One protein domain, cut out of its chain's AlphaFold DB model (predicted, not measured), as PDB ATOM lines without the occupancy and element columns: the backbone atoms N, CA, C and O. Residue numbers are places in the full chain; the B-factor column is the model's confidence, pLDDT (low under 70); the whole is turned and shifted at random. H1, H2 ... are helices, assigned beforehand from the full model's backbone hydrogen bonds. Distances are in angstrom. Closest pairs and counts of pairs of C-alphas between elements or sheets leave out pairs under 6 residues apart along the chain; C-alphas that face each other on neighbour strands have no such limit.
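This is residues 16 to 70 of the 73 residues of an uncharacterized protein of Cellulomonas fimi (strain ATCC 484 / DSM 20113 / JCM 1341 / NBRC 15513 / NCIMB 8980 / NCTC 7547) (UniProt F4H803). What shape is this? It is a wide, open U: helix H1 makes one arm, residues 34 to 58 with short H2 cross the base, and residues 59 to 70 fold back, ending in short H3. What is printed? The printed part has 55 residues with three named helices, H1, H2, H3 in order, and no named strand; the class is all helix, with under half of the residues in helices. It is extended, with a radius of gyration of the C-alphas of 17.0 A and spans of 41 by 35 by 16 A.

Does any helix touch another? H1, residues 17 to 33, H2, residues 50 to 53, and H3, residues 66 to 70, are apart. Are their backbones helical? Every O i to N i+4 pair of H1 is within hydrogen-bond range; in H3 0 of 1 is, beside 2 of 2 O i to N i+3 pairs, and H2 is too short for an i+4 pair.

Where is H1? It runs 24.7 A from C-alpha 17 at (125.634, 155.145, 136.527). Where does H3 end? C-alpha 70 is at (133.193, 180.007, 135.673).

Is it continuous? The printed part has no cut, and both links are long. Where is confidence low? 25 residues are under 70, among them 33 to 44.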
ATOM      1  N   ASP A  16     129.056 156.416 139.878       95.38
ATOM      2  CA  ASP A  16     128.685 155.429 138.871       95.38
ATOM      3  C   ASP A  16     127.286 155.708 138.278       95.38
ATOM      4  O   ASP A  16     126.554 156.599 138.717       95.38
ATOM      5  N   GLU A  17     126.917 154.970 137.228       96.62
ATOM      6  CA  GLU A  17     125.634 155.145 136.527       96.62
ATOM      7  C   GLU A  17     124.418 154.897 137.436       96.62
ATOM      8  O   GLU A  17     123.378 155.545 137.287       96.62
ATOM      9  N   VAL A  18     124.535 153.970 138.392       97.25
ATOM     10  CA  VAL A  18     123.448 153.623 139.317       97.25
ATOM     11  C   VAL A  18     123.260 154.743 140.333       97.25
ATOM     12  O   VAL A  18     122.134 155.179 140.579       97.25
ATOM     13  N   GLU A  19     124.356 155.251 140.886       95.00
ATOM     14  CA  GLU A  19     124.374 156.384 141.807       95.00
ATOM     15  C   GLU A  19     123.852 157.662 141.136       95.00
ATOM     16  O   GLU A  19     123.036 158.384 141.719       95.00
ATOM     17  N   LEU A  20     124.258 157.921 139.887       92.69
ATOM     18  CA  LEU A  20     123.768 159.054 139.102       92.69
ATOM     19  C   LEU A  20     122.258 158.952 138.860       92.69
ATOM     20  O   LEU A  20     121.532 159.928 139.068       92.69
ATOM     21  N   ALA A  21     121.768 157.777 138.461       96.38
ATOM     22  CA  ALA A  21     120.343 157.544 138.251       96.38
ATOM     23  C   ALA A  21     119.536 157.733 139.543       96.38
ATOM     24  O   ALA A  21     118.484 158.375 139.521       96.38
ATOM     25  N   ALA A  22     120.040 157.232 140.674       95.88
ATOM     26  CA  ALA A  22     119.398 157.388 141.975       95.88
ATOM     27  C   ALA A  22     119.289 158.864 142.392       95.88
ATOM     28  O   ALA A  22     118.231 159.293 142.861       95.88
ATOM     29  N   LEU A  23     120.337 159.664 142.164       91.00
ATOM     30  CA  LEU A  23     120.316 161.103 142.438       91.00
ATOM     31  C   LEU A  23     119.265 161.827 141.588       91.00
ATOM     32  O   LEU A  23     118.488 162.631 142.110       91.00
ATOM     33  N   VAL A  24     119.220 161.534 140.286       93.44
ATOM     34  CA  VAL A  24     118.242 162.135 139.369       93.44
ATOM     35  C   VAL A  24     116.820 161.745 139.766       93.44
ATOM     36  O   VAL A  24     115.954 162.615 139.849       93.44
ATOM     37  N   ALA A  25     116.577 160.468 140.069       95.06
ATOM     38  CA  ALA A  25     115.273 159.988 140.517       95.06
ATOM     39  C   ALA A  25     114.822 160.679 141.814       95.06
ATOM     40  O   ALA A  25     113.673 161.111 141.904       95.06
ATOM     41  N   GLY A  26     115.731 160.852 142.780       90.69
ATOM     42  CA  GLY A  26     115.460 161.573 144.025       90.69
ATOM     43  C   GLY A  26     115.094 163.042 143.797       90.69
ATOM     44  O   GLY A  26     114.133 163.533 144.387       90.69
ATOM     45  N   LEU A  27     115.797 163.733 142.894       88.50
ATOM     46  CA  LEU A  27     115.479 165.119 142.534       88.50
ATOM     47  C   LEU A  27     114.117 165.235 141.837       88.50
ATOM     48  O   LEU A  27     113.341 166.140 142.148       88.50
ATOM     49  N   VAL A  28     113.809 164.316 140.914       90.75
ATOM     50  CA  VAL A  28     112.501 164.274 140.249       90.75
ATOM     51  C   VAL A  28     111.403 164.061 141.284       90.75
ATOM     52  O   VAL A  28     110.480 164.869 141.318       90.75
ATOM     53  N   ALA A  29     111.526 163.070 142.169       88.88
ATOM     54  CA  ALA A  29     110.551 162.819 143.231       88.88
ATOM     55  C   ALA A  29     110.331 164.058 144.119       88.88
ATOM     56  O   ALA A  29     109.200 164.528 144.237       88.88
ATOM     57  N   ALA A  30     111.410 164.672 144.618       83.38
ATOM     58  CA  ALA A  30     111.333 165.878 145.448       83.38
ATOM     59  C   ALA A  30     110.657 167.066 144.732       83.38
ATOM     60  O   ALA A  30     109.961 167.862 145.357       83.38
ATOM     61  N   SER A  31     110.831 167.190 143.411       80.94
ATOM     62  CA  SER A  31     110.170 168.237 142.617       80.94
ATOM     63  C   SER A  31     108.662 168.021 142.438       80.94
ATOM     64  O   SER A  31     107.925 168.990 142.241       80.94
ATOM     65  N   GLN A  32     108.194 166.768 142.491       79.62
ATOM     66  CA  GLN A  32     106.765 166.458 142.420       79.62
ATOM     67  C   GLN A  32     106.075 166.791 143.747       79.62
ATOM     68  O   GLN A  32     104.994 167.374 143.737       79.62
ATOM     69  N   ASP A  33     106.732 166.522 144.877       67.69
ATOM     70  CA  ASP A  33     106.199 166.836 146.212       67.69
ATOM     71  C   ASP A  33     106.050 168.351 146.444       67.69
ATOM     72  O   ASP A  33     105.147 168.802 147.150       67.69
ATOM     73  N   ALA A  34     106.876 169.164 145.775       62.62
ATOM     74  CA  ALA A  34     106.785 170.622 145.817       62.62
ATOM     75  C   ALA A  34     105.497 171.199 145.184       62.62
ATOM     76  O   ALA A  34     105.196 172.367 145.410       62.62
ATOM     77  N   HIS A  35     104.718 170.417 144.420       57.88
ATOM     78  CA  HIS A  35     103.436 170.867 143.851       57.88
ATOM     79  C   HIS A  35     102.256 170.824 144.844       57.88
ATOM     80  O   HIS A  35     101.168 171.282 144.498       57.88
ATOM     81  N   GLY A  36     102.439 170.267 146.050       56.47
ATOM     82  CA  GLY A  36     101.383 170.126 147.065       56.47
ATOM     83  C   GLY A  36     101.543 171.005 148.308       56.47
ATOM     84  O   GLY A  36     100.678 170.976 149.183       56.47
ATOM     85  N   VAL A  37     102.636 171.765 148.415       55.62
ATOM     86  CA  VAL A  37     102.888 172.664 149.549       55.62
ATOM     87  C   VAL A  37     102.289 174.029 149.221       55.62
ATOM     88  O   VAL A  37     102.561 174.575 148.155       55.62
ATOM     89  N   ASP A  38     101.449 174.533 150.130       52.62
ATOM     90  CA  ASP A  38     100.812 175.852 150.068       52.62
ATOM     91  C   ASP A  38     101.796 176.924 149.582       52.62
ATOM     92  O   ASP A  38     102.975 176.910 149.949       52.62
ATOM     93  N   GLU A  39     101.293 177.836 148.749       53.12
ATOM     94  CA  GLU A  39     102.020 178.892 148.041       53.12
ATOM     95  C   GLU A  39     102.464 179.985 149.030       53.12
ATOM     96  O   GLU A  39     102.182 181.172 148.889       53.12
ATOM     97  N   HIS A  40     103.152 179.593 150.099       56.81
ATOM     98  CA  HIS A  40     103.911 180.506 150.921       56.81
ATOM     99  C   HIS A  40     105.034 181.031 150.042       56.81
ATOM    100  O   HIS A  40     106.053 180.368 149.871       56.81
ATOM    101  N   THR A  41     104.771 182.207 149.470       59.25
ATOM    102  CA  THR A  41     105.596 183.090 148.643       59.25
ATOM    103  C   THR A  41     107.060 183.110 149.079       59.25
ATOM    104  O   THR A  41     107.563 184.091 149.629       59.25
ATOM    105  N   ALA A  42     107.788 182.026 148.833       62.91
ATOM    106  CA  ALA A  42     109.228 182.064 148.808       62.91
ATOM    107  C   ALA A  42     109.574 183.005 147.649       62.91
ATOM    108  O   ALA A  42     108.995 182.865 146.566       62.91
ATOM    109  N   PRO A  43     110.453 184.001 147.847       66.25
ATOM    110  CA  PRO A  43     110.827 184.888 146.763       66.25
ATOM    111  C   PRO A  43     111.338 184.027 145.609       66.25
ATOM    112  O   PRO A  43     112.316 183.291 145.767       66.25
ATOM    113  N   ALA A  44     110.635 184.083 144.473       68.38
ATOM    114  CA  ALA A  44     111.004 183.326 143.290       68.38
ATOM    115  C   ALA A  44     112.477 183.605 142.996       68.38
ATOM    116  O   ALA A  44     112.893 184.767 142.916       68.38
ATOM    117  N   SER A  45     113.280 182.540 142.905       70.62
ATOM    118  CA  SER A  45     114.711 182.704 142.685       70.62
ATOM    119  C   SER A  45     114.921 183.570 141.441       70.62
ATOM    120  O   SER A  45     114.200 183.434 140.449       70.62
ATOM    121  N   ALA A  46     115.928 184.444 141.450       69.75
ATOM    122  CA  ALA A  46     116.238 185.262 140.274       69.75
ATOM    123  C   ALA A  46     116.565 184.413 139.020       69.75
ATOM    124  O   ALA A  46     116.612 184.939 137.910       69.75
ATOM    125  N   TRP A  47     116.794 183.109 139.206       69.88
ATOM    126  CA  TRP A  47     117.031 182.103 138.174       69.88
ATOM    127  C   TRP A  47     115.735 181.476 137.638       69.88
ATOM    128  O   TRP A  47     115.719 180.987 136.513       69.88
ATOM    129  N   SER A  48     114.643 181.526 138.405       73.44
ATOM    130  CA  SER A  48     113.310 181.070 137.994       73.44
ATOM    131  C   SER A  48     112.633 182.038 137.010       73.44
ATOM    132  O   SER A  48     111.663 181.665 136.352       73.44
ATOM    133  N   ASP A  49     113.134 183.275 136.873       77.81
ATOM    134  CA  ASP A  49     112.613 184.255 135.916       77.81
ATOM    135  C   ASP A  49     112.997 183.890 134.472       77.81
ATOM    136  O   ASP A  49     114.109 184.146 133.999       77.81
ATOM    137  N   ARG A  50     112.031 183.338 133.730       66.25
ATOM    138  CA  ARG A  50     112.175 182.959 132.314       66.25
ATOM    139  C   ARG A  50     112.597 184.125 131.413       66.25
ATOM    140  O   ARG A  50     113.224 183.898 130.381       66.25
ATOM    141  N   ARG A  51     112.317 185.379 131.779       73.06
ATOM    142  CA  ARG A  51     112.772 186.545 130.999       73.06
ATOM    143  C   ARG A  51     114.294 186.686 131.011       73.06
ATOM    144  O   ARG A  51     114.853 187.274 130.092       73.06
ATOM    145  N   ARG A  52     114.970 186.129 132.021       69.00
ATOM    146  CA  ARG A  52     116.434 186.144 132.154       69.00
ATOM    147  C   ARG A  52     117.129 184.967 131.473       69.00
ATOM    148  O   ARG A  52     118.325 185.068 131.201       69.00
ATOM    149  N   THR A  53     116.415 183.877 131.183       67.56
ATOM    150  CA  THR A  53     116.973 182.719 130.461       67.56
ATOM    151  C   THR A  53     116.975 182.917 128.947       67.56
ATOM    152  O   THR A  53     117.811 182.341 128.255       67.56
ATOM    153  N   VAL A  54     116.120 183.801 128.428       70.56
ATOM    154  CA  VAL A  54     116.160 184.248 127.032       70.56
ATOM    155  C   VAL A  54     117.150 185.410 126.908       70.56
ATOM    156  O   VAL A  54     116.767 186.573 126.797       70.56
ATOM    157  N   ARG A  55     118.457 185.124 126.941       65.19
ATOM    158  CA  ARG A  55     119.420 186.084 126.381       65.19
ATOM    159  C   ARG A  55     119.265 186.051 124.861       65.19
ATOM    160  O   ARG A  55     119.302 184.976 124.269       65.19
ATOM    161  N   GLY A  56     119.105 187.219 124.234       68.81
ATOM    162  CA  GLY A  56     119.291 187.356 122.784       68.81
ATOM    163  C   GLY A  56     120.676 186.844 122.360       68.81
ATOM    164  O   GLY A  56     121.500 186.576 123.239       68.81
ATOM    165  N   PRO A  57     120.957 186.698 121.052       58.84
ATOM    166  CA  PRO A  57     122.188 186.086 120.560       58.84
ATOM    167  C   PRO A  57     123.408 186.945 120.919       58.84
ATOM    168  O   PRO A  57     123.925 187.719 120.123       58.84
ATOM    169  N   VAL A  58     123.882 186.821 122.153       61.75
ATOM    170  CA  VAL A  58     125.252 187.137 122.525       61.75
ATOM    171  C   VAL A  58     126.057 186.012 121.905       61.75
ATOM    172  O   VAL A  58     125.787 184.849 122.195       61.75
ATOM    173  N   GLY A  59     127.000 186.358 121.031       60.22
ATOM    174  CA  GLY A  59     127.927 185.433 120.379       60.22
ATOM    175  C   GLY A  59     128.852 184.736 121.378       60.22
ATOM    176  O   GLY A  59     130.061 184.939 121.372       60.22
ATOM    177  N   LEU A  60     128.283 183.928 122.264       63.81
ATOM    178  CA  LEU A  60     128.991 182.975 123.084       63.81
ATOM    179  C   LEU A  60     129.112 181.734 122.216       63.81
ATOM    180  O   LEU A  60     128.172 180.955 122.097       63.81
ATOM    181  N   HIS A  61     130.280 181.562 121.609       66.88
ATOM    182  CA  HIS A  61     130.719 180.256 121.151       66.88
ATOM    183  C   HIS A  61     131.654 179.695 122.232       66.88
ATOM    184  O   HIS A  61     132.877 179.792 122.095       66.88
ATOM    185  N   PRO A  62     131.119 179.212 123.371       67.25
ATOM    186  CA  PRO A  62     131.947 178.618 124.399       67.25
ATOM    187  C   PRO A  62     132.661 177.414 123.785       67.25
ATOM    188  O   PRO A  62     132.027 176.456 123.351       67.25
ATOM    189  N   GLY A  63     133.991 177.481 123.708       79.62
ATOM    190  CA  GLY A  63     134.798 176.304 123.407       79.62
ATOM    191  C   GLY A  63     134.574 175.206 124.462       79.62
ATOM    192  O   GLY A  63     134.028 175.493 125.531       79.62
ATOM    193  N   PRO A  64     135.017 173.966 124.206       80.44
ATOM    194  CA  PRO A  64     134.774 172.806 125.076       80.44
ATOM    195  C   PRO A  64     135.148 173.025 126.555       80.44
ATOM    196  O   PRO A  64     134.521 172.459 127.445       80.44
ATOM    197  N   ASP A  65     136.097 173.923 126.827       80.00
ATOM    198  CA  ASP A  65     136.575 174.245 128.174       80.00
ATOM    199  C   ASP A  65     136.092 175.600 128.716       80.00
ATOM    200  O   ASP A  65     136.613 176.101 129.716       80.00
ATOM    201  N   ALA A  66     135.111 176.239 128.077       80.06
ATOM    202  CA  ALA A  66     134.652 177.572 128.472       80.06
ATOM    203  C   ALA A  66     134.089 177.615 129.904       80.06
ATOM    204  O   ALA A  66     134.201 178.633 130.584       80.06
ATOM    205  N   TRP A  67     133.564 176.491 130.393       78.56
ATOM    206  CA  TRP A  67     133.088 176.321 131.766       78.56
ATOM    207  C   TRP A  67     134.197 176.501 132.821       78.56
ATOM    208  O   TRP A  67     133.902 176.840 133.966       78.56
ATOM    209  N   ARG A  68     135.485 176.356 132.461       78.06
ATOM    210  CA  ARG A  68     136.616 176.577 133.385       78.06
ATOM    211  C   ARG A  68     136.747 178.033 133.821       78.06
ATOM    212  O   ARG A  68     137.280 178.298 134.895       78.06
ATOM    213  N   TRP A  69     136.266 178.977 133.015       77.12
ATOM    214  CA  TRP A  69     136.253 180.396 133.378       77.12
ATOM    215  C   TRP A  69     135.243 180.698 134.484       77.12
ATOM    216  O   TRP A  69     135.488 181.580 135.297       77.12
ATOM    217  N   SER A  70     134.171 179.912 134.585       74.62
ATOM    218  CA  SER A  70     133.193 180.007 135.673       74.62
ATOM    219  C   SER A  70     133.751 179.571 137.032       74.62
ATOM    220  O   SER A  70     133.155 179.881 138.054       74.62
TER     221      SER A  70